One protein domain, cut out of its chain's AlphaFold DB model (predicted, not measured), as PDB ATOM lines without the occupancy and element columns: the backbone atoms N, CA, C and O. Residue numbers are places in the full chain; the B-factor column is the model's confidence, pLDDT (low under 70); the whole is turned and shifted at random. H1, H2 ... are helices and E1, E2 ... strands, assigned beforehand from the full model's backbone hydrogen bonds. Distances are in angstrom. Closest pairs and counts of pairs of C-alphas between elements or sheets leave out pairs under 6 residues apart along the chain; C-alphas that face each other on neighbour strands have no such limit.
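What this domain is: This is residues 84 to 295 of the 307 residues of the protein "ROP15 protein" of Toxoplasma gondii (UniProt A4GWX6). A strongly twisted five-strand sheet, E6 E7 E5 E4 E8, stands in the middle, curled round H3 on one side; on its other side it is partly face to face with a smaller sheet, E2 E1 E9. H2 packs on H3 at one end of the whole, and at the other end H1 packs beside E2 of the small sheet, with E3 next to H1 and to E9. The printed part has 212 residues, with three named helices and nine named strands in the order E1 E2 H1 E3 E4 H2 E5 E6 E7 H3 E8 E9. Both sheets are mixed; the class is mixed, helices and strands, with 95 residues, under half, in named elements. The whole is compact, radius of gyration of the C-alphas 17.5 A, spanning 54 by 36 by 33 A.

Where its parts are: The large sheet holds E6, residues 231 to 235; E7, 239 to 247, 26.1 A; E5, 207 to 216, 26.1 A, which bends by 51 degrees at residue 213; E4, 159 to 165, 19.7 A; and E8, 268 to 272. The small sheet holds E2, 105 to 111, 19.5 A; E1, 84 to 89, 16.2 A, from C-alpha 84 at (47.270, 98.964, 47.469); and E9, 292 to 295, to C-alpha 295 at (37.205, 86.239, 46.932). E3, 133 to 139, 19.8 A, pairs with no named strand. The helices are H1, 116 to 125, 14.3 A; H2, 181 to 194, 20.3 A; and H3, 252 to 262, 15.7 A.

How they stand to each other: E6 and E7 form an antiparallel hairpin, N 232 and O 243 at 2.9 A. E7 and E5 are antiparallel, N 210 and O 244 at 2.8 A. E5 and E4 are parallel, N 161 and O 211 at 2.8 A; E4 and E8 are antiparallel, N 162 and O 271 at 2.8 A. E4, H2, E5 form a strand-helix-strand unit, parallel neighbour strands with a helix between in the chain; E7, H3, E8 form a split one, with E5 and E4 between; both crossovers are right-handed. H3 is on one face of this sheet, two layers, a helix layer and a sheet; the closest C-alphas of H3 and E8 are those of Ser 256 and Leu 270, 7.2 A apart. H2 touches H3, closest C-alphas Ile 191 and Gly 254, 4.6 A, at a shallow tilt of 17 degrees, opposite ways. The two sheets form a sandwich, two sheets face to face, the best planes of the parts that face each other 14 degrees apart; the closest C-alphas of E1 and E5 are those of Gly 85 and Thr 209, 5.5 A apart. E1 and E2 form a hairpin, N 86 and O 108 at 2.9 A; E1 and E9 are parallel, N 294 and O 87 at 2.8 A. H1 is on the small sheet at a height of 8.8 A, over none of its strands, but only just: 2 of its C-alphas fall on E2. The closest C-alphas of E3 and E9 are Lys 138 and Thr 295, 5.1 A. In H1 and H2 every O i to N i+4 pair is within hydrogen-bond range; in H3, 6 of 7.

The domain as a whole: The C-alphas of Lys 132 and Arg 169 are the farthest apart, 56.2 A. The printed part has no cut. The long links are E1 to E2, E3 to E4, E4 to H2, H2 to E5, E5 to E6 and E8 to E9. The mean pLDDT of the printed part is 80.6; residues 90 to 105, 126 to 133 and 167 to 180 are under 70.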
ATOM      1  N   LEU A  84      48.214  99.818  46.764       76.69
ATOM      2  CA  LEU A  84      47.270  98.964  47.469       76.69
ATOM      3  C   LEU A  84      47.602  97.509  47.131       76.69
ATOM      4  O   LEU A  84      47.613  97.127  45.957       76.69
ATOM      5  N   GLY A  85      47.871  96.718  48.163       79.19
ATOM      6  CA  GLY A  85      48.043  95.278  48.088       79.19
ATOM      7  C   GLY A  85      46.717  94.553  48.259       79.19
ATOM      8  O   GLY A  85      45.934  94.842  49.164       79.19
ATOM      9  N   LEU A  86      46.462  93.602  47.367       79.06
ATOM     10  CA  LEU A  86      45.260  92.784  47.353       79.06
ATOM     11  C   LEU A  86      45.673  91.317  47.434       79.06
ATOM     12  O   LEU A  86      46.433  90.842  46.588       79.06
ATOM     13  N   VAL A  87      45.124  90.593  48.405       77.25
ATOM     14  CA  VAL A  87      45.233  89.133  48.461       77.25
ATOM     15  C   VAL A  87      43.992  88.554  47.804       77.25
ATOM     16  O   VAL A  87      42.882  88.730  48.299       77.25
ATOM     17  N   SER A  88      44.146  87.881  46.671       71.75
ATOM     18  CA  SER A  88      43.048  87.210  45.983       71.75
ATOM     19  C   SER A  88      43.123  85.711  46.225       71.75
ATOM     20  O   SER A  88      44.085  85.074  45.810       71.75
ATOM     21  N   SER A  89      42.079  85.123  46.807       70.19
ATOM     22  CA  SER A  89      41.949  83.663  46.840       70.19
ATOM     23  C   SER A  89      41.729  83.159  45.414       70.19
ATOM     24  O   SER A  89      40.759  83.580  44.764       70.19
ATOM     25  N   VAL A  90      42.592  82.275  44.922       62.59
ATOM     26  CA  VAL A  90      42.457  81.668  43.594       62.59
ATOM     27  C   VAL A  90      42.383  80.153  43.776       62.59
ATOM     28  O   VAL A  90      43.242  79.601  44.447       62.59
ATOM     29  N   PRO A  91      41.370  79.460  43.225       57.47
ATOM     30  CA  PRO A  91      41.332  78.002  43.293       57.47
ATOM     31  C   PRO A  91      42.556  77.403  42.586       57.47
ATOM     32  O   PRO A  91      42.773  77.712  41.413       57.47
ATOM     33  N   ASP A  92      43.293  76.521  43.266       50.88
ATOM     34  CA  ASP A  92      44.542  75.911  42.773       50.88
ATOM     35  C   ASP A  92      44.399  75.286  41.379       50.88
ATOM     36  O   ASP A  92      45.253  75.439  40.512       50.88
ATOM     37  N   SER A  93      43.250  74.661  41.110       51.66
ATOM     38  CA  SER A  93      42.929  74.019  39.831       51.66
ATOM     39  C   SER A  93      42.778  74.981  38.641       51.66
ATOM     40  O   SER A  93      42.530  74.542  37.523       51.66
ATOM     41  N   SER A  94      42.801  76.296  38.870       51.53
ATOM     42  CA  SER A  94      42.601  77.333  37.846       51.53
ATOM     43  C   SER A  94      43.852  78.174  37.580       51.53
ATOM     44  O   SER A  94      43.790  79.119  36.792       51.53
ATOM     45  N   ILE A  95      44.963  77.848  38.240       51.84
ATOM     46  CA  ILE A  95      46.229  78.573  38.181       51.84
ATOM     47  C   ILE A  95      47.132  77.919  37.134       51.84
ATOM     48  O   ILE A  95      47.457  76.742  37.245       51.84
ATOM     49  N   LEU A  96      47.519  78.675  36.105       51.38
ATOM     50  CA  LEU A  96      48.378  78.183  35.017       51.38
ATOM     51  C   LEU A  96      49.631  79.045  34.793       51.38
ATOM     52  O   LEU A  96      50.479  78.675  33.989       51.38
ATOM     53  N   ASN A  97      49.767  80.160  35.520       49.56
ATOM     54  CA  ASN A  97      51.009  80.929  35.610       49.56
ATOM     55  C   ASN A  97      51.704  80.624  36.950       49.56
ATOM     56  O   ASN A  97      51.008  80.463  37.942       49.56
ATOM     57  N   PRO A  98      53.042  80.541  37.020       41.72
ATOM     58  CA  PRO A  98      53.764  80.206  38.253       41.72
ATOM     59  C   PRO A  98      54.049  81.400  39.186       41.72
ATOM     60  O   PRO A  98      54.636  81.209  40.245       41.72
ATOM     61  N   GLU A  99      53.635  82.628  38.849       45.69
ATOM     62  CA  GLU A  99      53.909  83.848  39.640       45.69
ATOM     63  C   GLU A  99      52.962  84.012  40.851       45.69
ATOM     64  O   GLU A  99      52.301  85.038  41.030       45.69
ATOM     65  N   PHE A 100      52.859  82.967  41.674       52.06
ATOM     66  CA  PHE A 100      52.017  82.917  42.871       52.06
ATOM     67  C   PHE A 100      52.857  83.000  44.137       52.06
ATOM     68  O   PHE A 100      54.029  82.631  44.158       52.06
ATOM     69  N   VAL A 101      52.229  83.485  45.205       49.72
ATOM     70  CA  VAL A 101      52.869  83.636  46.508       49.72
ATOM     71  C   VAL A 101      52.088  82.811  47.509       49.72
ATOM     72  O   VAL A 101      50.980  83.175  47.902       49.72
ATOM     73  N   GLY A 102      52.691  81.698  47.913       47.44
ATOM     74  CA  GLY A 102      52.069  80.715  48.790       47.44
ATOM     75  C   GLY A 102      51.113  79.758  48.067       47.44
ATOM     76  O   GLY A 102      50.888  79.838  46.860       47.44
ATOM     77  N   ALA A 103      50.551  78.818  48.831       49.22
ATOM     78  CA  ALA A 103      49.608  77.814  48.342       49.22
ATOM     79  C   ALA A 103      48.184  78.405  48.239       49.22
ATOM     80  O   ALA A 103      47.467  78.486  49.235       49.22
ATOM     81  N   GLY A 104      47.782  78.858  47.045       58.09
ATOM     82  CA  GLY A 104      46.380  79.200  46.725       58.09
ATOM     83  C   GLY A 104      45.962  80.672  46.868       58.09
ATOM     84  O   GLY A 104      44.775  81.007  46.746       58.09
ATOM     85  N   ALA A 105      46.912  81.585  47.084       67.12
ATOM     86  CA  ALA A 105      46.666  83.027  47.075       67.12
ATOM     87  C   ALA A 105      47.479  83.726  45.974       67.12
ATOM     88  O   ALA A 105      48.669  83.485  45.796       67.12
ATOM     89  N   ALA A 106      46.830  84.625  45.235       71.38
ATOM     90  CA  ALA A 106      47.497  85.536  44.316       71.38
ATOM     91  C   ALA A 106      47.629  86.915  44.955       71.38
ATOM     92  O   ALA A 106      46.651  87.456  45.482       71.38
ATOM     93  N   LEU A 107      48.811  87.511  44.846       74.00
ATOM     94  CA  LEU A 107      49.040  88.888  45.257       74.00
ATOM     95  C   LEU A 107      48.930  89.811  44.060       74.00
ATOM     96  O   LEU A 107      49.541  89.588  43.019       74.00
ATOM     97  N   VAL A 108      48.144  90.867  44.222       74.69
ATOM     98  CA  VAL A 108      47.981  91.888  43.194       74.69
ATOM     99  C   VAL A 108      48.261  93.243  43.815       74.69
ATOM    100  O   VAL A 108      47.552  93.672  44.724       74.69
ATOM    101  N   ALA A 109      49.273  93.932  43.297       75.88
ATOM    102  CA  ALA A 109      49.527  95.325  43.622       75.88
ATOM    103  C   ALA A 109      48.901  96.240  42.569       75.88
ATOM    104  O   ALA A 109      49.078  96.061  41.363       75.88
ATOM    105  N   VAL A 110      48.168  97.245  43.031       75.56
ATOM    106  CA  VAL A 110      47.542  98.271  42.191       75.56
ATOM    107  C   VAL A 110      47.715  99.640  42.828       75.56
ATOM    108  O   VAL A 110      48.070  99.751  43.995       75.56
ATOM    109  N   THR A 111      47.445 100.709  42.083       81.50
ATOM    110  CA  THR A 111      47.266 102.026  42.700       81.50
ATOM    111  C   THR A 111      45.867 102.130  43.302       81.50
ATOM    112  O   THR A 111      44.911 101.575  42.760       81.50
ATOM    113  N   ARG A 112      45.690 102.917  44.367       81.62
ATOM    114  CA  ARG A 112      44.355 103.231  44.921       81.62
ATOM    115  C   ARG A 112      43.417 103.913  43.919       81.62
ATOM    116  O   ARG A 112      42.205 103.857  44.069       81.62
ATOM    117  N   SER A 113      43.964 104.532  42.875       80.69
ATOM    118  CA  SER A 113      43.208 105.130  41.770       80.69
ATOM    119  C   SER A 113      42.735 104.126  40.708       80.69
ATOM    120  O   SER A 113      42.116 104.534  39.721       80.69
ATOM    121  N   VAL A 114      43.033 102.831  40.867       81.31
ATOM    122  CA  VAL A 114      42.649 101.798  39.902       81.31
ATOM    123  C   VAL A 114      41.134 101.744  39.736       81.31
ATOM    124  O   VAL A 114      40.371 101.788  40.696       81.31
ATOM    125  N   LYS A 115      40.668 101.601  38.496       83.06
ATOM    126  CA  LYS A 115      39.253 101.312  38.234       83.06
ATOM    127  C   LYS A 115      39.021  99.809  38.272       83.06
ATOM    128  O   LYS A 115      39.852  99.038  37.792       83.06
ATOM    129  N   TRP A 116      37.838  99.378  38.710       85.75
ATOM    130  CA  TRP A 116      37.468  97.955  38.705       85.75
ATOM    131  C   TRP A 116      37.697  97.269  37.348       85.75
ATOM    132  O   TRP A 116      38.149  96.131  37.295       85.75
ATOM    133  N   THR A 117      37.433  97.958  36.235       81.69
ATOM    134  CA  THR A 117      37.669  97.414  34.888       81.69
ATOM    135  C   THR A 117      39.135  97.057  34.635       81.69
ATOM    136  O   THR A 117      39.392  96.064  33.961       81.69
ATOM    137  N   GLN A 118      40.073  97.823  35.193       78.50
ATOM    138  CA  GLN A 118      41.512  97.585  35.087       78.50
ATOM    139  C   GLN A 118      41.949  96.455  36.021       78.50
ATOM    140  O   GLN A 118      42.593  95.518  35.563       78.50
ATOM    141  N   LEU A 119      41.524  96.481  37.291       78.69
ATOM    142  CA  LEU A 119      41.819  95.401  38.242       78.69
ATOM    143  C   LEU A 119      41.303  94.050  37.730       78.69
ATOM    144  O   LEU A 119      42.000  93.041  37.779       78.69
ATOM    145  N   LYS A 120      40.097  94.035  37.157       80.69
ATOM    146  CA  LYS A 120      39.509  92.845  36.542       80.69
ATOM    147  C   LYS A 120      40.364  92.288  35.398       80.69
ATOM    148  O   LYS A 120      40.407  91.073  35.227       80.69
ATOM    149  N   GLN A 121      41.000  93.148  34.602       76.50
ATOM    150  CA  GLN A 121      41.915  92.713  33.542       76.50
ATOM    151  C   GLN A 121      43.178  92.086  34.132       76.50
ATOM    152  O   GLN A 121      43.552  91.006  33.685       76.50
ATOM    153  N   SER A 122      43.771  92.699  35.161       74.56
ATOM    154  CA  SER A 122      44.933  92.133  35.860       74.56
ATOM    155  C   SER A 122      44.617  90.762  36.459       74.56
ATOM    156  O   SER A 122      45.340  89.806  36.219       74.56
ATOM    157  N   LEU A 123      43.475  90.624  37.140       75.44
ATOM    158  CA  LEU A 123      43.034  89.343  37.700       75.44
ATOM    159  C   LEU A 123      42.778  88.285  36.623       75.44
ATOM    160  O   LEU A 123      43.018  87.106  36.855       75.44
ATOM    161  N   LYS A 124      42.283  88.685  35.445       73.94
ATOM    162  CA  LYS A 124      42.101  87.760  34.321       73.94
ATOM    163  C   LYS A 124      43.447  87.239  33.822       73.94
ATOM    164  O   LYS A 124      43.553  86.045  33.589       73.94
ATOM    165  N   ALA A 125      44.456  88.103  33.707       70.50
ATOM    166  CA  ALA A 125      45.787  87.723  33.230       70.50
ATOM    167  C   ALA A 125      46.468  86.653  34.106       70.50
ATOM    168  O   ALA A 125      47.259  85.872  33.593       70.50
ATOM    169  N   LEU A 126      46.108  86.560  35.391       67.12
ATOM    170  CA  LEU A 126      46.624  85.523  36.292       67.12
ATOM    171  C   LEU A 126      46.193  84.096  35.909       67.12
ATOM    172  O   LEU A 126      46.847  83.137  36.306       67.12
ATOM    173  N   VAL A 127      45.088  83.942  35.171       64.94
ATOM    174  CA  VAL A 127      44.466  82.633  34.888       64.94
ATOM    175  C   VAL A 127      44.206  82.371  33.400       64.94
ATOM    176  O   VAL A 127      43.633  81.343  33.046       64.94
ATOM    177  N   ASP A 128      44.506  83.325  32.517       61.06
ATOM    178  CA  ASP A 128      44.034  83.279  31.133       61.06
ATOM    179  C   ASP A 128      45.020  82.582  30.188       61.06
ATOM    180  O   ASP A 128      46.110  83.083  29.935       61.06
ATOM    181  N   THR A 129      44.577  81.468  29.601       54.06
ATOM    182  CA  THR A 129      45.226  80.720  28.508       54.06
ATOM    183  C   THR A 129      44.778  81.155  27.107       54.06
ATOM    184  O   THR A 129      45.012  80.451  26.128       54.06
ATOM    185  N   GLY A 130      44.087  82.293  26.982       54.53
ATOM    186  CA  GLY A 130      43.495  82.762  25.722       54.53
ATOM    187  C   GLY A 130      41.993  82.477  25.589       54.53
ATOM    188  O   GLY A 130      41.418  82.673  24.517       54.53
ATOM    189  N   LEU A 131      41.316  82.065  26.670       57.41
ATOM    190  CA  LEU A 131      39.873  81.805  26.691       57.41
ATOM    191  C   LEU A 131      39.074  83.000  27.245       57.41
ATOM    192  O   LEU A 131      39.510  83.818  28.063       57.41
ATOM    193  N   LYS A 132      37.808  83.119  26.824       65.69
ATOM    194  CA  LYS A 132      36.885  84.135  27.367       65.69
ATOM    195  C   LYS A 132      36.469  83.769  28.803       65.69
ATOM    196  O   LYS A 132      35.387  83.237  29.028       65.69
ATOM    197  N   CYS A 133      37.305  84.107  29.785       69.56
ATOM    198  CA  CYS A 133      37.008  83.942  31.210       69.56
ATOM    199  C   CYS A 133      36.222  85.137  31.792       69.56
ATOM    200  O   CYS A 133      36.546  86.307  31.555       69.56
ATOM    201  N   LYS A 134      35.168  84.850  32.567       78.12
ATOM    202  CA  LYS A 134      34.430  85.829  33.376       78.12
ATOM    203  C   LYS A 134      34.996  85.837  34.795       78.12
ATOM    204  O   LYS A 134      34.946  84.828  35.486       78.12
ATOM    205  N   VAL A 135      35.446  87.008  35.239       78.00
ATOM    206  CA  VAL A 135      35.925  87.247  36.608       78.00
ATOM    207  C   VAL A 135      34.808  87.882  37.440       78.00
ATOM    208  O   VAL A 135      34.260  88.921  37.045       78.00
ATOM    209  N   ASN A 136      34.471  87.270  38.576       84.50
ATOM    210  CA  ASN A 136      33.618  87.854  39.611       84.50
ATOM    211  C   ASN A 136      34.408  87.927  40.922       84.50
ATOM    212  O   ASN A 136      34.871  86.893  41.397       84.50
ATOM    213  N   CYS A 137      34.495  89.110  41.530       85.88
ATOM    214  CA  CYS A 137      35.187  89.292  42.806       85.88
ATOM    215  C   CYS A 137      34.256  89.870  43.861       85.88
ATOM    216  O   CYS A 137      33.370  90.682  43.557       85.88
ATOM    217  N   LYS A 138      34.480  89.447  45.102       90.38
ATOM    218  CA  LYS A 138      33.825  89.989  46.284       90.38
ATOM    219  C   LYS A 138      34.862  90.463  47.294       90.38
ATOM    220  O   LYS A 138      35.912  89.842  47.420       90.38
ATOM    221  N   HIS A 139      34.515  91.509  48.028       89.75
ATOM    222  CA  HIS A 139      35.206  91.964  49.229       89.75
ATOM    223  C   HIS A 139      34.150  92.154  50.326       89.75
ATOM    224  O   HIS A 139      33.091  92.712  50.042       89.75
ATOM    225  N   ASN A 140      34.370  91.631  51.537       88.50
ATOM    226  CA  ASN A 140      33.389  91.672  52.638       88.50
ATOM    227  C   ASN A 140      31.966  91.256  52.204       88.50
ATOM    228  O   ASN A 140      30.981  91.931  52.492       88.50
ATOM    229  N   ASN A 141      31.861  90.168  51.429       87.00
ATOM    230  CA  ASN A 141      30.628  89.663  50.802       87.00
ATOM    231  C   ASN A 141      29.935  90.590  49.785       87.00
ATOM    232  O   ASN A 141      29.004  90.148  49.101       87.00
ATOM    233  N   LYS A 142      30.418  91.819  49.588       90.50
ATOM    234  CA  LYS A 142      29.937  92.752  48.567       90.50
ATOM    235  C   LYS A 142      30.627  92.489  47.236       90.50
ATOM    236  O   LYS A 142      31.831  92.259  47.163       90.50
ATOM    237  N   LYS A 143      29.855  92.511  46.152       91.75
ATOM    238  CA  LYS A 143      30.378  92.315  44.797       91.75
ATOM    239  C   LYS A 143      31.071  93.589  44.314       91.75
ATOM    240  O   LYS A 143      30.439  94.642  44.276       91.75
ATOM    241  N   LEU A 144      32.318  93.465  43.861       89.88
ATOM    242  CA  LEU A 144      33.028  94.580  43.239       89.88
ATOM    243  C   LEU A 144      32.397  94.933  41.886       89.88
ATOM    244  O   LEU A 144      31.977  94.058  41.117       89.88
ATOM    245  N   SER A 145      32.299  96.227  41.599       90.75
ATOM    246  CA  SER A 145      31.607  96.742  40.419       90.75
ATOM    247  C   SER A 145      32.322  97.955  39.829       90.75
ATOM    248  O   SER A 145      33.289  98.461  40.384       90.75
ATOM    249  N   LYS A 146      31.830  98.454  38.691       90.06
ATOM    250  CA  LYS A 146      32.386  99.645  38.027       90.06
ATOM    251  C   LYS A 146      32.395 100.908  38.905       90.06
ATOM    252  O   LYS A 146      33.152 101.817  38.596       90.06
ATOM    253  N   ASN A 147      31.565 100.945  39.950       90.19
ATOM    254  CA  ASN A 147      31.431 102.073  40.871       90.19
ATOM    255  C   ASN A 147      32.247 101.887  42.160       90.19
ATOM    256  O   ASN A 147      32.159 102.729  43.043       90.19
ATOM    257  N   THR A 148      32.975 100.779  42.309       90.88
ATOM    258  CA  THR A 148      33.844 100.573  43.471       90.88
ATOM    259  C   THR A 148      34.965 101.608  43.465       90.88
ATOM    260  O   THR A 148      35.675 101.724  42.461       90.88
ATOM    261  N   ASP A 149      35.134 102.307  44.586       90.44
ATOM    262  CA  ASP A 149      36.209 103.270  44.803       90.44
ATOM    263  C   ASP A 149      37.275 102.694  45.742       90.44
ATOM    264  O   ASP A 149      37.067 102.563  46.943       90.44
ATOM    265  N   PHE A 150      38.444 102.360  45.192       86.00
ATOM    266  CA  PHE A 150      39.570 101.819  45.961       86.00
ATOM    267  C   PHE A 150      40.347 102.899  46.742       86.00
ATOM    268  O   PHE A 150      41.297 102.583  47.471       86.00
ATOM    269  N   LYS A 151      39.957 104.178  46.610       88.25
ATOM    270  CA  LYS A 151      40.480 105.270  47.437       88.25
ATOM    271  C   LYS A 151      39.860 105.304  48.833       88.25
ATOM    272  O   LYS A 151      40.508 105.834  49.734       88.25
ATOM    273  N   ASP A 152      38.671 104.728  49.031       90.75
ATOM    274  CA  ASP A 152      38.048 104.629  50.353       90.75
ATOM    275  C   ASP A 152      38.901 103.736  51.268       90.75
ATOM    276  O   ASP A 152      38.954 102.516  51.117       90.75
ATOM    277  N   GLN A 153      39.606 104.351  52.219       88.81
ATOM    278  CA  GLN A 153      40.495 103.642  53.142       88.81
ATOM    279  C   GLN A 153      39.743 102.865  54.227       88.81
ATOM    280  O   GLN A 153      40.324 101.962  54.830       88.81
ATOM    281  N   GLN A 154      38.476 103.199  54.491       90.31
ATOM    282  CA  GLN A 154      37.653 102.447  55.434       90.31
ATOM    283  C   GLN A 154      37.137 101.164  54.786       90.31
ATOM    284  O   GLN A 154      37.192 100.106  55.415       90.31
ATOM    285  N   GLU A 155      36.673 101.242  53.533       90.69
ATOM    286  CA  GLU A 155      36.244 100.057  52.780       90.69
ATOM    287  C   GLU A 155      37.439  99.204  52.327       90.69
ATOM    288  O   GLU A 155      37.370  97.980  52.410       90.69
ATOM    289  N   PHE A 156      38.550  99.828  51.920       91.31
ATOM    290  CA  PHE A 156      39.767  99.162  51.436       91.31
ATOM    291  C   PHE A 156      40.988  99.517  52.306       91.31
ATOM    292  O   PHE A 156      41.865 100.298  51.890       91.31
ATOM    293  N   PRO A 157      41.058  98.957  53.530       91.56
ATOM    294  CA  PRO A 157      42.139  99.231  54.464       91.56
ATOM    295  C   PRO A 157      43.450  98.578  54.016       91.56
ATOM    296  O   PRO A 157      43.464  97.527  53.379       91.56
ATOM    297  N   GLN A 158      44.563  99.196  54.398       90.31
ATOM    298  CA  GLN A 158      45.917  98.715  54.131       90.31
ATOM    299  C   GLN A 158      46.739  98.882  55.403       90.31
ATOM    300  O   GLN A 158      46.721  99.958  55.997       90.31
ATOM    301  N   THR A 159      47.484  97.848  55.780       94.94
ATOM    302  CA  THR A 159      48.523  97.981  56.804       94.94
ATOM    303  C   THR A 159      49.668  98.812  56.241       94.94
ATOM    304  O   THR A 159      50.209  98.490  55.179       94.94
ATOM    305  N   SER A 160      50.018  99.895  56.931       94.38
ATOM    306  CA  SER A 160      51.101 100.790  56.537       94.38
ATOM    307  C   SER A 160      52.225 100.763  57.559       94.38
ATOM    308  O   SER A 160      52.001 100.613  58.760       94.38
ATOM    309  N   ALA A 161      53.445 100.912  57.064       94.69
ATOM    310  CA  ALA A 161      54.641 101.022  57.867       94.69
ATOM    311  C   ALA A 161      55.431 102.276  57.483       94.69
ATOM    312  O   ALA A 161      55.404 102.736  56.339       94.69
ATOM    313  N   ARG A 162      56.155 102.821  58.454       93.62
ATOM    314  CA  ARG A 162      57.063 103.950  58.291       93.62
ATOM    315  C   ARG A 162      58.416 103.592  58.886       93.62
ATOM    316  O   ARG A 162      58.496 103.052  59.986       93.62
ATOM    317  N   ILE A 163      59.468 103.921  58.147       91.00
ATOM    318  CA  ILE A 163      60.842 103.812  58.630       91.00
ATOM    319  C   ILE A 163      61.130 105.047  59.478       91.00
ATOM    320  O   ILE A 163      60.914 106.173  59.031       91.00
ATOM    321  N   LEU A 164      61.614 104.821  60.693       89.56
ATOM    322  CA  LEU A 164      62.091 105.845  61.611       89.56
ATOM    323  C   LEU A 164      63.611 105.681  61.743       89.56
ATOM    324  O   LEU A 164      64.055 104.855  62.548       89.56
ATOM    325  N   PRO A 165      64.418 106.405  60.944       81.50
ATOM    326  CA  PRO A 165      65.870 106.361  61.061       81.50
ATOM    327  C   PRO A 165      66.291 106.703  62.492       81.50
ATOM    328  O   PRO A 165      65.754 107.626  63.101       81.50
ATOM    329  N   THR A 166      67.236 105.949  63.052       80.06
ATOM    330  CA  THR A 166      67.747 106.224  64.408       80.06
ATOM    331  C   THR A 166      68.787 107.342  64.434       80.06
ATOM    332  O   THR A 166      69.118 107.841  65.506       80.06
ATOM    333  N   SER A 167      69.298 107.740  63.267       68.12
ATOM    334  CA  SER A 167      70.247 108.835  63.094       68.12
ATOM    335  C   SER A 167      70.098 109.439  61.699       68.12
ATOM    336  O   SER A 167      70.188 108.726  60.703       68.12
ATOM    337  N   ASP A 168      69.945 110.762  61.619       60.34
ATOM    338  CA  ASP A 168      69.912 111.504  60.348       60.34
ATOM    339  C   ASP A 168      71.300 111.597  59.679       60.34
ATOM    340  O   ASP A 168      71.437 112.139  58.583       60.34
ATOM    341  N   ARG A 169      72.355 111.128  60.363       53.88
ATOM    342  CA  ARG A 169      73.765 111.305  59.975       53.88
ATOM    343  C   ARG A 169      74.481 110.013  59.599       53.88
ATOM    344  O   ARG A 169      75.659 110.070  59.250       53.88
ATOM    345  N   GLU A 170      73.827 108.861  59.711       56.88
ATOM    346  CA  GLU A 170      74.465 107.606  59.323       56.88
ATOM    347  C   GLU A 170      74.576 107.520  57.796       56.88
ATOM    348  O   GLU A 170      73.600 107.791  57.091       56.88
ATOM    349  N   PRO A 171      75.763 107.179  57.261       56.19
ATOM    350  CA  PRO A 171      75.932 107.028  55.828       56.19
ATOM    351  C   PRO A 171      75.011 105.914  55.330       56.19
ATOM    352  O   PRO A 171      74.971 104.824  55.903       56.19
ATOM    353  N   LEU A 172      74.284 106.188  54.247       61.41
ATOM    354  CA  LEU A 172      73.540 105.156  53.532       61.41
ATOM    355  C   LEU A 172      74.505 104.041  53.120       61.41
ATOM    356  O   LEU A 172      75.636 104.324  52.711       61.41
ATOM    357  N   ILE A 173      74.054 102.785  53.179       61.19
ATOM    358  CA  ILE A 173      74.806 101.678  52.580       61.19
ATOM    359  C   ILE A 173      74.972 102.012  51.094       61.19
ATOM    360  O   ILE A 173      73.992 102.160  50.362       61.19
ATOM    361  N   ALA A 174      76.217 102.223  50.670       44.75
ATOM    362  CA  ALA A 174      76.506 102.733  49.343       44.75
ATOM    363  C   ALA A 174      76.142 101.703  48.264       44.75
ATOM    364  O   ALA A 174      76.765 100.647  48.156       44.75
ATOM    365  N   GLY A 175      75.190 102.089  47.415       49.03
ATOM    366  CA  GLY A 175      74.942 101.515  46.098       49.03
ATOM    367  C   GLY A 175      74.148 100.203  46.081       49.03
ATOM    368  O   GLY A 175      74.125  99.456  47.057       49.03
ATOM    369  N   PRO A 176      73.491  99.896  44.948       48.41
ATOM    370  CA  PRO A 176      72.841  98.609  44.754       48.41
ATOM    371  C   PRO A 176      73.909  97.511  44.776       48.41
ATOM    372  O   PRO A 176      74.612  97.288  43.791       48.41
ATOM    373  N   GLN A 177      74.048  96.825  45.909       51.66
ATOM    374  CA  GLN A 177      74.826  95.593  45.973       51.66
ATOM    375  C   GLN A 177      74.159  94.589  45.035       51.66
ATOM    376  O   GLN A 177      72.943  94.403  45.109       51.66
ATOM    377  N   LYS A 178      74.918  93.975  44.116       54.91
ATOM    378  CA  LYS A 178      74.401  92.822  43.372       54.91
ATOM    379  C   LYS A 178      74.059  91.765  44.407       54.91
ATOM    380  O   LYS A 178      74.967  91.248  45.042       54.91
ATOM    381  N   VAL A 179      72.770  91.524  44.572       60.28
ATOM    382  CA  VAL A 179      72.286  90.471  45.443       60.28
ATOM    383  C   VAL A 179      72.260  89.181  44.644       60.28
ATOM    384  O   VAL A 179      71.742  89.162  43.523       60.28
ATOM    385  N   THR A 180      72.884  88.148  45.191       69.50
ATOM    386  CA  THR A 180      72.849  86.794  44.646       69.50
ATOM    387  C   THR A 180      71.640  86.041  45.197       69.50
ATOM    388  O   THR A 180      71.011  86.446  46.174       69.50
ATOM    389  N   GLU A 181      71.311  84.912  44.579       72.06
ATOM    390  CA  GLU A 181      70.324  83.981  45.137       72.06
ATOM    391  C   GLU A 181      70.700  83.553  46.569       72.06
ATOM    392  O   GLU A 181      69.827  83.359  47.408       72.06
ATOM    393  N   GLU A 182      71.997  83.496  46.886       79.38
ATOM    394  CA  GLU A 182      72.507  83.170  48.220       79.38
ATOM    395  C   GLU A 182      72.109  84.226  49.263       79.38
ATOM    396  O   GLU A 182      71.693  83.852  50.356       79.38
ATOM    397  N   ASP A 183      72.144  85.524  48.935       81.06
ATOM    398  CA  ASP A 183      71.739  86.575  49.883       81.06
ATOM    399  C   ASP A 183      70.238  86.500  50.207       81.06
ATOM    400  O   ASP A 183      69.824  86.752  51.340       81.06
ATOM    401  N   LEU A 184      69.409  86.125  49.222       83.81
ATOM    402  CA  LEU A 184      67.979  85.888  49.430       83.81
ATOM    403  C   LEU A 184      67.751  84.700  50.373       83.81
ATOM    404  O   LEU A 184      66.905  84.769  51.263       83.81
ATOM    405  N   GLN A 185      68.510  83.618  50.189       85.94
ATOM    406  CA  GLN A 185      68.442  82.448  51.061       85.94
ATOM    407  C   GLN A 185      68.858  82.804  52.490       85.94
ATOM    408  O   GLN A 185      68.130  82.479  53.427       85.94
ATOM    409  N   VAL A 186      69.974  83.522  52.664       88.50
ATOM    410  CA  VAL A 186      70.447  83.998  53.977       88.50
ATOM    411  C   VAL A 186      69.377  84.839  54.668       88.50
ATOM    412  O   VAL A 186      69.040  84.555  55.813       88.50
ATOM    413  N   LEU A 187      68.767  85.792  53.960       90.25
ATOM    414  CA  LEU A 187      67.666  86.594  54.491       90.25
ATOM    415  C   LEU A 187      66.506  85.723  55.007       90.25
ATOM    416  O   LEU A 187      65.985  85.958  56.095       90.25
ATOM    417  N   LEU A 188      66.089  84.708  54.245       90.81
ATOM    418  CA  LEU A 188      64.998  83.816  54.648       90.81
ATOM    419  C   LEU A 188      65.369  82.921  55.842       90.81
ATOM    420  O   LEU A 188      64.487  82.599  56.640       90.81
ATOM    421  N   PHE A 189      66.642  82.536  55.979       92.12
ATOM    422  CA  PHE A 189      67.159  81.842  57.164       92.12
ATOM    423  C   PHE A 189      67.150  82.750  58.397       92.12
ATOM    424  O   PHE A 189      66.643  82.345  59.440       92.12
ATOM    425  N   GLU A 190      67.650  83.983  58.277       93.62
ATOM    426  CA  GLU A 190      67.671  84.960  59.375       93.62
ATOM    427  C   GLU A 190      66.257  85.266  59.881       93.62
ATOM    428  O   GLU A 190      66.020  85.299  61.087       93.62
ATOM    429  N   ILE A 191      65.289  85.422  58.969       94.75
ATOM    430  CA  ILE A 191      63.877  85.599  59.331       94.75
ATOM    431  C   ILE A 191      63.342  84.361  60.066       94.75
ATOM    432  O   ILE A 191      62.635  84.509  61.064       94.75
ATOM    433  N   ALA A 192      63.647  83.152  59.588       93.56
ATOM    434  CA  ALA A 192      63.170  81.921  60.217       93.56
ATOM    435  C   ALA A 192      63.711  81.748  61.640       93.56
ATOM    436  O   ALA A 192      62.936  81.426  62.542       93.56
ATOM    437  N   ASP A 193      65.008  81.992  61.836       94.69
ATOM    438  CA  ASP A 193      65.681  81.885  63.132       94.69
ATOM    439  C   ASP A 193      65.141  82.919  64.129       94.69
ATOM    440  O   ASP A 193      64.631  82.560  65.195       94.69
ATOM    441  N   ASP A 194      65.126  84.200  63.743       95.19
ATOM    442  CA  ASP A 194      64.674  85.284  64.621       95.19
ATOM    443  C   ASP A 194      63.196  85.162  64.993       95.19
ATOM    444  O   ASP A 194      62.807  85.426  66.133       95.19
ATOM    445  N   CYS A 195      62.364  84.712  64.052       95.06
ATOM    446  CA  CYS A 195      60.946  84.491  64.300       95.06
ATOM    447  C   CYS A 195      60.639  83.089  64.848       95.06
ATOM    448  O   CYS A 195      59.467  82.717  64.939       95.06
ATOM    449  N   LYS A 196      61.669  82.321  65.243       94.06
ATOM    450  CA  LYS A 196      61.566  81.006  65.902       94.06
ATOM    451  C   LYS A 196      60.665  80.035  65.135       94.06
ATOM    452  O   LYS A 196      59.862  79.299  65.716       94.06
ATOM    453  N   MET A 197      60.763  80.065  63.810       89.19
ATOM    454  CA  MET A 197      59.979  79.212  62.929       89.19
ATOM    455  C   MET A 197      60.503  77.774  62.994       89.19
ATOM    456  O   MET A 197      61.698  77.529  63.102       89.19
ATOM    457  N   SER A 198      59.606  76.792  62.884       85.94
ATOM    458  CA  SER A 198      60.007  75.378  62.826       85.94
ATOM    459  C   SER A 198      60.624  74.978  61.482       85.94
ATOM    460  O   SER A 198      61.206  73.904  61.361       85.94
ATOM    461  N   ALA A 199      60.411  75.790  60.445       82.81
ATOM    462  CA  ALA A 199      60.949  75.560  59.115       82.81
ATOM    463  C   ALA A 199      62.392  76.078  59.035       82.81
ATOM    464  O   ALA A 199      62.693  77.098  59.651       82.81
ATOM    465  N   PRO A 200      63.264  75.433  58.237       85.19
ATOM    466  CA  PRO A 200      64.636  75.898  58.063       85.19
ATOM    467  C   PRO A 200      64.695  77.271  57.387       85.19
ATOM    468  O   PRO A 200      65.636  78.010  57.608       85.19
ATOM    469  N   GLN A 201      63.696  77.617  56.575       86.62
ATOM    470  CA  GLN A 201      63.608  78.897  55.885       86.62
ATOM    471  C   GLN A 201      62.208  79.474  56.019       86.62
ATOM    472  O   GLN A 201      61.213  78.740  56.075       86.62
ATOM    473  N   ALA A 202      62.139  80.799  56.037       86.81
ATOM    474  CA  ALA A 202      60.884  81.510  56.081       86.81
ATOM    475  C   ALA A 202      60.119  81.315  54.764       86.81
ATOM    476  O   ALA A 202      60.683  81.350  53.673       86.81
ATOM    477  N   ALA A 203      58.808  81.123  54.871       86.62
ATOM    478  CA  ALA A 203      57.911  80.988  53.731       86.62
ATOM    479  C   ALA A 203      56.617  81.758  53.993       86.62
ATOM    480  O   ALA A 203      56.225  81.952  55.146       86.62
ATOM    481  N   ILE A 204      55.946  82.167  52.915       82.81
ATOM    482  CA  ILE A 204      54.666  82.874  52.974       82.81
ATOM    483  C   ILE A 204      53.533  81.867  52.777       82.81
ATOM    484  O   ILE A 204      53.284  81.376  51.679       82.81
ATOM    485  N   THR A 205      52.842  81.570  53.869       83.06
ATOM    486  CA  THR A 205      51.684  80.671  53.943       83.06
ATOM    487  C   THR A 205      50.382  81.439  54.154       83.06
ATOM    488  O   THR A 205      49.360  81.101  53.562       83.06
ATOM    489  N   ASN A 206      50.424  82.506  54.953       84.81
ATOM    490  CA  ASN A 206      49.310  83.404  55.219       84.81
ATOM    491  C   ASN A 206      49.748  84.847  54.923       84.81
ATOM    492  O   ASN A 206      50.285  85.518  55.811       84.81
ATOM    493  N   PRO A 207      49.579  85.318  53.674       85.69
ATOM    494  CA  PRO A 207      50.157  86.579  53.242       85.69
ATOM    495  C   PRO A 207      49.478  87.788  53.891       85.69
ATOM    496  O   PRO A 207      48.247  87.878  53.980       85.69
ATOM    497  N   LEU A 208      50.306  88.762  54.257       90.69
ATOM    498  CA  LEU A 208      49.943  90.128  54.603       90.69
ATOM    499  C   LEU A 208      50.730  91.098  53.722       90.69
ATOM    500  O   LEU A 208      51.949  90.990  53.615       90.69
ATOM    501  N   THR A 209      50.045  92.078  53.133       90.44
ATOM    502  CA  THR A 209      50.718  93.178  52.426       90.44
ATOM    503  C   THR A 209      50.917  94.386  53.343       90.44
ATOM    504  O   THR A 209      49.985  94.825  54.021       90.44
ATOM    505  N   ILE A 210      52.126  94.948  53.345       94.75
ATOM    506  CA  ILE A 210      52.510  96.111  54.152       94.75
ATOM    507  C   ILE A 210      53.060  97.194  53.227       94.75
ATOM    508  O   ILE A 210      53.989  96.959  52.457       94.75
ATOM    509  N   LEU A 211      52.478  98.390  53.298       93.25
ATOM    510  CA  LEU A 211      52.894  99.537  52.495       93.25
ATOM    511  C   LEU A 211      53.886 100.418  53.256       93.25
ATOM    512  O   LEU A 211      53.521 101.012  54.266       93.25
ATOM    513  N   LEU A 212      55.083 100.596  52.706       92.06
ATOM    514  CA  LEU A 212      56.030 101.633  53.096       92.06
ATOM    515  C   LEU A 212      55.982 102.752  52.054       92.06
ATOM    516  O   LEU A 212      56.488 102.603  50.943       92.06
ATOM    517  N   ALA A 213      55.337 103.865  52.391       85.69
ATOM    518  CA  ALA A 213      55.160 104.987  51.472       85.69
ATOM    519  C   ALA A 213      56.227 106.071  51.672       85.69
ATOM    520  O   ALA A 213      56.698 106.294  52.787       85.69
ATOM    521  N   GLY A 214      56.550 106.790  50.595       82.25
ATOM    522  CA  GLY A 214      57.363 108.007  50.678       82.25
ATOM    523  C   GLY A 214      58.835 107.783  51.038       82.25
ATOM    524  O   GLY A 214      59.471 108.687  51.574       82.25
ATOM    525  N   ILE A 215      59.394 106.605  50.751       84.56
ATOM    526  CA  ILE A 215      60.826 106.341  50.939       84.56
ATOM    527  C   ILE A 215      61.598 107.230  49.954       84.56
ATOM    528  O   ILE A 215      61.270 107.204  48.767       84.56
ATOM    529  N   PRO A 216      62.617 108.001  50.373       84.50
ATOM    530  CA  PRO A 216      63.447 108.745  49.431       84.50
ATOM    531  C   PRO A 216      64.021 107.814  48.357       84.50
ATOM    532  O   PRO A 216      64.571 106.759  48.671       84.50
ATOM    533  N   GLY A 217      63.914 108.193  47.082       78.19
ATOM    534  CA  GLY A 217      64.339 107.345  45.964       78.19
ATOM    535  C   GLY A 217      65.832 107.006  45.991       78.19
ATOM    536  O   GLY A 217      66.226 105.951  45.512       78.19
ATOM    537  N   ALA A 218      66.656 107.852  46.611       78.94
ATOM    538  CA  ALA A 218      68.075 107.577  46.830       78.94
ATOM    539  C   ALA A 218      68.332 106.461  47.863       78.94
ATOM    540  O   ALA A 218      69.427 105.910  47.903       78.94
ATOM    541  N   HIS A 219      67.348 106.142  48.709       80.00
ATOM    542  CA  HIS A 219      67.487 105.179  49.804       80.00
ATOM    543  C   HIS A 219      66.954 103.790  49.429       80.00
ATOM    544  O   HIS A 219      67.096 102.864  50.225       80.00
ATOM    545  N   ILE A 220      66.338 103.623  48.250       81.31
ATOM    546  CA  ILE A 220      65.827 102.329  47.786       81.31
ATOM    547  C   ILE A 220      66.912 101.548  47.032       81.31
ATOM    548  O   ILE A 220      67.548 102.048  46.102       81.31
ATOM    549  N   SER A 221      67.063 100.273  47.370       78.62
ATOM    550  CA  SER A 221      67.775  99.292  46.557       78.62
ATOM    551  C   SER A 221      66.777  98.617  45.622       78.62
ATOM    552  O   SER A 221      65.917  97.856  46.061       78.62
ATOM    553  N   LYS A 222      66.859  98.898  44.316       72.56
ATOM    554  CA  LYS A 222      65.999  98.234  43.324       72.56
ATOM    555  C   LYS A 222      66.411  96.767  43.200       72.56
ATOM    556  O   LYS A 222      67.538  96.478  42.799       72.56
ATOM    557  N   ARG A 223      65.497  95.860  43.548       74.50
ATOM    558  CA  ARG A 223      65.678  94.404  43.477       74.50
ATOM    559  C   ARG A 223      64.827  93.814  42.344       74.50
ATOM    560  O   ARG A 223      63.778  94.388  42.035       74.50
ATOM    561  N   PRO A 224      65.275  92.726  41.688       72.19
ATOM    562  CA  PRO A 224      64.394  91.938  40.835       72.19
ATOM    563  C   PRO A 224      63.270  91.335  41.683       72.19
ATOM    564  O   PRO A 224      63.447  91.106  42.876       72.19
ATOM    565  N   PHE A 225      62.112  91.107  41.067       70.31
ATOM    566  CA  PHE A 225      61.004  90.437  41.737       70.31
ATOM    567  C   PHE A 225      61.360  88.971  41.992       70.31
ATOM    568  O   PHE A 225      61.775  88.283  41.064       70.31
ATOM    569  N   GLU A 226      61.128  88.500  43.216       75.44
ATOM    570  CA  GLU A 226      61.382  87.123  43.631       75.44
ATOM    571  C   GLU A 226      60.114  86.544  44.256       75.44
ATOM    572  O   GLU A 226      59.513  87.164  45.133       75.44
ATOM    573  N   ALA A 227      59.689  85.350  43.837       70.94
ATOM    574  CA  ALA A 227      58.445  84.753  44.337       70.94
ATOM    575  C   ALA A 227      58.508  84.420  45.842       70.94
ATOM    576  O   ALA A 227      57.496  84.510  46.537       70.94
ATOM    577  N   ALA A 228      59.699  84.083  46.352       77.12
ATOM    578  CA  ALA A 228      59.927  83.821  47.773       77.12
ATOM    579  C   ALA A 228      59.786  85.086  48.640       77.12
ATOM    580  O   ALA A 228      59.390  84.994  49.801       77.12
ATOM    581  N   ILE A 229      60.065  86.264  48.067       78.44
ATOM    582  CA  ILE A 229      59.908  87.577  48.710       78.44
ATOM    583  C   ILE A 229      59.226  88.543  47.729       78.44
ATOM    584  O   ILE A 229      59.864  89.390  47.090       78.44
ATOM    585  N   PRO A 230      57.902  88.432  47.585       79.50
ATOM    586  CA  PRO A 230      57.158  89.222  46.628       79.50
ATOM    587  C   PRO A 230      57.010  90.653  47.125       79.50
ATOM    588  O   PRO A 230      56.496  90.922  48.216       79.50
ATOM    589  N   HIS A 231      57.415  91.581  46.269       82.88
ATOM    590  CA  HIS A 231      57.425  93.004  46.555       82.88
ATOM    591  C   HIS A 231      57.089  93.811  45.302       82.88
ATOM    592  O   HIS A 231      57.314  93.375  44.175       82.88
ATOM    593  N   PHE A 232      56.564  95.018  45.496       80.62
ATOM    594  CA  PHE A 232      56.218  95.920  44.402       80.62
ATOM    595  C   PHE A 232      56.725  97.324  44.690       80.62
ATOM    596  O   PHE A 232      56.577  97.838  45.796       80.62
ATOM    597  N   ILE A 233      57.300  97.953  43.669       80.00
ATOM    598  CA  ILE A 233      57.903  99.279  43.762       80.00
ATOM    599  C   ILE A 233      57.133 100.232  42.847       80.00
ATOM    600  O   ILE A 233      57.012  99.996  41.643       80.00
ATOM    601  N   LEU A 234      56.644 101.335  43.411       79.94
ATOM    602  CA  LEU A 234      56.091 102.463  42.669       79.94
ATOM    603  C   LEU A 234      57.018 103.665  42.816       79.94
ATOM    604  O   LEU A 234      57.049 104.325  43.851       79.94
ATOM    605  N   GLN A 235      57.750 103.959  41.747       78.50
ATOM    606  CA  GLN A 235      58.571 105.160  41.651       78.50
ATOM    607  C   GLN A 235      57.677 106.392  41.446       78.50
ATOM    608  O   GLN A 235      56.954 106.482  40.450       78.50
ATOM    609  N   LYS A 236      57.759 107.346  42.375       77.19
ATOM    610  CA  LYS A 236      57.267 108.724  42.227       77.19
ATOM    611  C   LYS A 236      58.453 109.622  41.861       77.19
ATOM    612  O   LYS A 236      59.501 109.101  41.492       77.19
ATOM    613  N   GLU A 237      58.280 110.940  41.892       80.06
ATOM    614  CA  GLU A 237      59.339 111.905  41.548       80.06
ATOM    615  C   GLU A 237      60.614 111.664  42.370       80.06
ATOM    616  O   GLU A 237      61.518 110.975  41.903       80.06
ATOM    617  N   ASP A 238      60.635 112.127  43.620       80.19
ATOM    618  CA  ASP A 238      61.800 111.980  44.506       80.19
ATOM    619  C   ASP A 238      61.639 110.848  45.527       80.19
ATOM    620  O   ASP A 238      62.543 110.555  46.311       80.19
ATOM    621  N   THR A 239      60.479 110.193  45.531       82.38
ATOM    622  CA  THR A 239      60.128 109.156  46.503       82.38
ATOM    623  C   THR A 239      59.661 107.872  45.837       82.38
ATOM    624  O   THR A 239      59.387 107.809  44.638       82.38
ATOM    625  N   VAL A 240      59.586 106.820  46.640       83.25
ATOM    626  CA  VAL A 240      59.188 105.478  46.254       83.25
ATOM    627  C   VAL A 240      58.202 104.949  47.283       83.25
ATOM    628  O   VAL A 240      58.430 105.055  48.488       83.25
ATOM    629  N   ASP A 241      57.121 104.348  46.799       82.94
ATOM    630  CA  ASP A 241      56.293 103.470  47.617       82.94
ATOM    631  C   ASP A 241      56.749 102.024  47.387       82.94
ATOM    632  O   ASP A 241      56.873 101.573  46.244       82.94
ATOM    633  N   LEU A 242      56.981 101.304  48.478       87.31
ATOM    634  CA  LEU A 242      57.344  99.895  48.502       87.31
ATOM    635  C   LEU A 242      56.213  99.115  49.170       87.31
ATOM    636  O   LEU A 242      55.863  99.373  50.319       87.31
ATOM    637  N   LEU A 243      55.638  98.157  48.456       87.12
ATOM    638  CA  LEU A 243      54.671  97.217  49.003       87.12
ATOM    639  C   LEU A 243      55.377  95.884  49.234       87.12
ATOM    640  O   LEU A 243      55.814  95.246  48.278       87.12
ATOM    641  N   LEU A 244      55.479  95.486  50.496       91.62
ATOM    642  CA  LEU A 244      56.074  94.224  50.920       91.62
ATOM    643  C   LEU A 244      54.991  93.193  51.200       91.62
ATOM    644  O   LEU A 244      53.890  93.545  51.627       91.62
ATOM    645  N   THR A 245      55.336  91.925  51.011       88.75
ATOM    646  CA  THR A 245      54.521  90.804  51.472       88.75
ATOM    647  C   THR A 245      55.275  90.048  52.548       88.75
ATOM    648  O   THR A 245      56.428  89.679  52.344       88.75
ATOM    649  N   VAL A 246      54.610  89.795  53.668       92.19
ATOM    650  CA  VAL A 246      55.121  88.970  54.766       92.19
ATOM    651  C   VAL A 246      54.132  87.861  55.094       92.19
ATOM    652  O   VAL A 246      52.949  87.958  54.755       92.19
ATOM    653  N   ASP A 247      54.593  86.816  55.775       91.44
ATOM    654  CA  ASP A 247      53.680  85.916  56.475       91.44
ATOM    655  C   ASP A 247      53.208  86.571  57.776       91.44
ATOM    656  O   ASP A 247      53.983  87.227  58.473       91.44
ATOM    657  N   ARG A 248      51.940  86.375  58.136       92.62
ATOM    658  CA  ARG A 248      51.388  86.908  59.388       92.62
ATOM    659  C   ARG A 248      52.093  86.408  60.648       92.62
ATOM    660  O   ARG A 248      52.069  87.103  61.658       92.62
ATOM    661  N   ARG A 249      52.721  85.232  60.592       93.62
ATOM    662  CA  ARG A 249      53.492  84.650  61.698       93.62
ATOM    663  C   ARG A 249      54.899  85.210  61.815       93.62
ATOM    664  O   ARG A 249      55.567  84.929  62.805       93.62
ATOM    665  N   TRP A 250      55.376  85.956  60.819       94.62
ATOM    666  CA  TRP A 250      56.666  86.616  60.948       94.62
ATOM    667  C   TRP A 250      56.594  87.667  62.056       94.62
ATOM    668  O   TRP A 250      55.577  88.327  62.264       94.62
ATOM    669  N   CYS A 251      57.701  87.783  62.765       96.50
ATOM    670  CA  CYS A 251      57.944  88.730  63.832       96.50
ATOM    671  C   CYS A 251      58.420  90.089  63.284       96.50
ATOM    672  O   CYS A 251      58.841  90.207  62.125       96.50
ATOM    673  N   GLY A 252      58.403  91.124  64.122       96.38
ATOM    674  CA  GLY A 252      58.822  92.473  63.752       96.38
ATOM    675  C   GLY A 252      60.290  92.568  63.333       96.38
ATOM    676  O   GLY A 252      60.632  93.334  62.422       96.38
ATOM    677  N   LYS A 253      61.154  91.723  63.905       95.00
ATOM    678  CA  LYS A 253      62.548  91.584  63.472       95.00
ATOM    679  C   LYS A 253      62.652  91.015  62.055       95.00
ATOM    680  O   LYS A 253      63.408  91.543  61.241       95.00
ATOM    681  N   GLY A 254      61.804  90.044  61.715       95.31
ATOM    682  CA  GLY A 254      61.690  89.507  60.359       95.31
ATOM    683  C   GLY A 254      61.279  90.569  59.331       95.31
ATOM    684  O   GLY A 254      61.897  90.683  58.272       95.31
ATOM    685  N   LEU A 255      60.301  91.426  59.662       95.69
ATOM    686  CA  LEU A 255      59.965  92.577  58.812       95.69
ATOM    687  C   LEU A 255      61.144  93.554  58.688       95.69
ATOM    688  O   LEU A 255      61.376  94.101  57.612       95.69
ATOM    689  N   SER A 256      61.905  93.772  59.760       93.44
ATOM    690  CA  SER A 256      63.069  94.667  59.743       93.44
ATOM    691  C   SER A 256      64.177  94.163  58.814       93.44
ATOM    692  O   SER A 256      64.716  94.956  58.039       93.44
ATOM    693  N   HIS A 257      64.466  92.858  58.819       91.56
ATOM    694  CA  HIS A 257      65.380  92.229  57.855       91.56
ATOM    695  C   HIS A 257      64.904  92.415  56.417       91.56
ATOM    696  O   HIS A 257      65.661  92.875  55.560       91.56
ATOM    697  N   LEU A 258      63.618  92.163  56.166       91.69
ATOM    698  CA  LEU A 258      63.035  92.362  54.845       91.69
ATOM    699  C   LEU A 258      63.108  93.829  54.387       91.69
ATOM    700  O   LEU A 258      63.395  94.112  53.227       91.69
ATOM    701  N   VAL A 259      62.870  94.788  55.282       91.69
ATOM    702  CA  VAL A 259      63.000  96.208  54.942       91.69
ATOM    703  C   VAL A 259      64.456  96.543  54.618       91.69
ATOM    704  O   VAL A 259      64.692  97.141  53.568       91.69
ATOM    705  N   ARG A 260      65.432  96.109  55.434       87.81
ATOM    706  CA  ARG A 260      66.881  96.298  55.185       87.81
ATOM    707  C   ARG A 260      67.315  95.773  53.822       87.81
ATOM    708  O   ARG A 260      68.114  96.409  53.146       87.81
ATOM    709  N   TYR A 261      66.741  94.663  53.379       85.38
ATOM    710  CA  TYR A 261      67.016  94.107  52.056       85.38
ATOM    711  C   TYR A 261      66.680  95.072  50.899       85.38
ATOM    712  O   TYR A 261      67.328  95.054  49.841       85.38
ATOM    713  N   HIS A 262      65.699  95.958  51.112       85.00
ATOM    714  CA  HIS A 262      65.229  96.940  50.136       85.00
ATOM    715  C   HIS A 262      65.706  98.373  50.384       85.00
ATOM    716  O   HIS A 262      65.590  99.189  49.469       85.00
ATOM    717  N   VAL A 263      66.226  98.715  51.564       83.81
ATOM    718  CA  VAL A 263      66.575 100.103  51.913       83.81
ATOM    719  C   VAL A 263      67.995 100.237  52.445       83.81
ATOM    720  O   VAL A 263      68.476  99.402  53.197       83.81
ATOM    721  N   GLY A 264      68.661 101.338  52.103       78.31
ATOM    722  CA  GLY A 264      70.046 101.613  52.497       78.31
ATOM    723  C   GLY A 264      70.231 102.190  53.906       78.31
ATOM    724  O   GLY A 264      71.258 102.819  54.147       78.31
ATOM    725  N   TYR A 265      69.266 102.045  54.819       76.62
ATOM    726  CA  TYR A 265      69.406 102.532  56.198       76.62
ATOM    727  C   TYR A 265      70.228 101.545  57.037       76.62
ATOM    728  O   TYR A 265      69.852 100.381  57.150       76.62
ATOM    729  N   MET A 266      71.304 102.024  57.668       72.56
ATOM    730  CA  MET A 266      72.140 101.221  58.574       72.56
ATOM    731  C   MET A 266      71.365 100.772  59.816       72.56
ATOM    732  O   MET A 266      71.353  99.592  60.165       72.56
ATOM    733  N   SER A 267      70.667 101.709  60.457       82.00
ATOM    734  CA  SER A 267      69.816 101.445  61.609       82.00
ATOM    735  C   SER A 267      68.513 102.237  61.521       82.00
ATOM    736  O   SER A 267      68.479 103.409  61.134       82.00
ATOM    737  N   PHE A 268      67.409 101.585  61.875       88.38
ATOM    738  CA  PHE A 268      66.084 102.188  61.914       88.38
ATOM    739  C   PHE A 268      65.162 101.420  62.856       88.38
ATOM    740  O   PHE A 268      65.382 100.248  63.151       88.38
ATOM    741  N   ASN A 269      64.093 102.089  63.273       91.88
ATOM    742  CA  ASN A 269      62.917 101.444  63.836       91.88
ATOM    743  C   ASN A 269      61.791 101.434  62.808       91.88
ATOM    744  O   ASN A 269      61.753 102.270  61.900       91.88
ATOM    745  N   LEU A 270      60.844 100.524  62.990       94.50
ATOM    746  CA  LEU A 270      59.610 100.507  62.221       94.50
ATOM    747  C   LEU A 270      58.449 100.985  63.080       94.50
ATOM    748  O   LEU A 270      58.316 100.631  64.249       94.50
ATOM    749  N   GLU A 271      57.593 101.791  62.473       95.44
ATOM    750  CA  GLU A 271      56.277 102.113  62.998       95.44
ATOM    751  C   GLU A 271      55.235 101.503  62.068       95.44
ATOM    752  O   GLU A 271      55.211 101.838  60.888       95.44
ATOM    753  N   VAL A 272      54.382 100.615  62.577       95.56
ATOM    754  CA  VAL A 272      53.310  99.964  61.817       95.56
ATOM    755  C   VAL A 272      51.969 100.448  62.352       95.56
ATOM    756  O   VAL A 272      51.711 100.394  63.553       95.56
ATOM    757  N   ASN A 273      51.115 100.966  61.466       93.31
ATOM    758  CA  ASN A 273      49.817 101.560  61.808       93.31
ATOM    759  C   ASN A 273      49.902 102.596  62.956       93.31
ATOM    760  O   ASN A 273      49.021 102.669  63.813       93.31
ATOM    761  N   GLY A 274      50.980 103.391  62.983       91.25
ATOM    762  CA  GLY A 274      51.205 104.444  63.981       91.25
ATOM    763  C   GLY A 274      51.768 103.964  65.325       91.25
ATOM    764  O   GLY A 274      51.859 104.758  66.258       91.25
ATOM    765  N   ARG A 275      52.135 102.683  65.454       93.12
ATOM    766  CA  ARG A 275      52.761 102.123  66.661       93.12
ATOM    767  C   ARG A 275      54.163 101.636  66.352       93.12
ATOM    768  O   ARG A 275      54.368 100.973  65.340       93.12
ATOM    769  N   ARG A 276      55.121 101.941  67.227       94.25
ATOM    770  CA  ARG A 276      56.466 101.370  67.122       94.25
ATOM    771  C   ARG A 276      56.362  99.851  67.242       94.25
ATOM    772  O   ARG A 276      55.775  99.364  68.200       94.25
ATOM    773  N   LEU A 277      56.895  99.157  66.248       95.25
ATOM    774  CA  LEU A 277      56.907  97.707  66.171       95.25
ATOM    775  C   LEU A 277      58.011  97.171  67.082       95.25
ATOM    776  O   LEU A 277      59.152  97.628  66.974       95.25
ATOM    777  N   ALA A 278      57.675  96.246  67.977       95.12
ATOM    778  CA  ALA A 278      58.673  95.511  68.741       95.12
ATOM    779  C   ALA A 278      59.209  94.323  67.928       95.12
ATOM    780  O   ALA A 278      58.534  93.805  67.041       95.12
ATOM    781  N   ASP A 279      60.422  93.874  68.249       94.19
ATOM    782  CA  ASP A 279      61.099  92.803  67.507       94.19
ATOM    783  C   ASP A 279      60.314  91.481  67.520       94.19
ATOM    784  O   ASP A 279      60.253  90.796  66.499       94.19
ATOM    785  N   ASP A 280      59.663  91.168  68.642       95.75
ATOM    786  CA  ASP A 280      58.887  89.938  68.843       95.75
ATOM    787  C   ASP A 280      57.402  90.064  68.435       95.75
ATOM    788  O   ASP A 280      56.669  89.075  68.496       95.75
ATOM    789  N   ASP A 281      56.927  91.249  68.021       95.62
ATOM    790  CA  ASP A 281      55.524  91.435  67.618       95.62
ATOM    791  C   ASP A 281      55.221  90.641  66.339       95.62
ATOM    792  O   ASP A 281      55.947  90.760  65.353       95.62
ATOM    793  N   THR A 282      54.122  89.884  66.316       95.25
ATOM    794  CA  THR A 282      53.635  89.193  65.107       95.25
ATOM    795  C   THR A 282      52.493  89.959  64.439       95.25
ATOM    796  O   THR A 282      51.909  90.881  65.011       95.25
ATOM    797  N   PHE A 283      52.124  89.555  63.219       95.88
ATOM    798  CA  PHE A 283      51.047  90.176  62.439       95.88
ATOM    799  C   PHE A 283      49.770  89.318  62.362       95.88
ATOM    800  O   PHE A 283      48.970  89.436  61.424       95.88
ATOM    801  N   GLU A 284      49.566  88.436  63.343       94.69
ATOM    802  CA  GLU A 284      48.433  87.503  63.376       94.69
ATOM    803  C   GLU A 284      47.097  88.175  63.741       94.69
ATOM    804  O   GLU A 284      46.039  87.666  63.374       94.69
ATOM    805  N   ASP A 285      47.110  89.336  64.408       93.25
ATOM    806  CA  ASP A 285      45.878  90.075  64.716       93.25
ATOM    807  C   ASP A 285      45.321  90.794  63.472       93.25
ATOM    808  O   ASP A 285      45.678  91.933  63.158       93.25
ATOM    809  N   ASP A 286      44.373  90.150  62.791       88.00
ATOM    810  CA  ASP A 286      43.658  90.683  61.622       88.00
ATOM    811  C   ASP A 286      42.931  92.014  61.868       88.00
ATOM    812  O   ASP A 286      42.662  92.764  60.922       88.00
ATOM    813  N   ARG A 287      42.573  92.329  63.121       89.06
ATOM    814  CA  ARG A 287      41.893  93.591  63.448       89.06
ATOM    815  C   ARG A 287      42.872  94.751  63.437       89.06
ATOM    816  O   ARG A 287      42.480  95.850  63.022       89.06
ATOM    817  N   LEU A 288      44.096  94.493  63.897       91.31
ATOM    818  CA  LEU A 288      45.197  95.446  63.942       91.31
ATOM    819  C   LEU A 288      45.881  95.568  62.576       91.31
ATOM    820  O   LEU A 288      46.124  96.685  62.123       91.31
ATOM    821  N   TYR A 289      46.116  94.445  61.894       93.88
ATOM    822  CA  TYR A 289      46.816  94.364  60.609       93.88
ATOM    823  C   TYR A 289      45.851  94.018  59.477       93.88
ATOM    824  O   TYR A 289      45.794  92.908  58.936       93.88
ATOM    825  N   ARG A 290      45.037  95.012  59.121       91.25
ATOM    826  CA  ARG A 290      44.008  94.862  58.092       91.25
ATOM    827  C   ARG A 290      44.618  94.807  56.697       91.25
ATOM    828  O   ARG A 290      45.596  95.492  56.392       91.25
ATOM    829  N   GLN A 291      43.969  94.038  55.834       89.50
ATOM    830  CA  GLN A 291      44.286  93.963  54.415       89.50
ATOM    831  C   GLN A 291      43.032  93.729  53.585       89.50
ATOM    832  O   GLN A 291      42.013  93.244  54.084       89.50
ATOM    833  N   VAL A 292      43.127  94.016  52.292       88.44
ATOM    834  CA  VAL A 292      42.049  93.717  51.358       88.44
ATOM    835  C   VAL A 292      42.180  92.279  50.870       88.44
ATOM    836  O   VAL A 292      43.064  91.950  50.077       88.44
ATOM    837  N   VAL A 293      41.249  91.433  51.306       87.56
ATOM    838  CA  VAL A 293      41.083  90.078  50.774       87.56
ATOM    839  C   VAL A 293      39.951  90.067  49.751       87.56
ATOM    840  O   VAL A 293      38.836  90.531  50.020       87.56
ATOM    841  N   LEU A 294      40.247  89.537  48.568       85.31
ATOM    842  CA  LEU A 294      39.312  89.345  47.473       85.31
ATOM    843  C   LEU A 294      38.976  87.867  47.329       85.31
ATOM    844  O   LEU A 294      39.847  87.027  47.113       85.31
ATOM    845  N   THR A 295      37.685  87.553  47.355       86.81
ATOM    846  CA  THR A 295      37.205  86.239  46.932       86.81
ATOM    847  C   THR A 295      36.937  86.276  45.439       86.81
ATOM    848  O   THR A 295      35.940  86.863  44.997       86.81
TER     849      THR A 295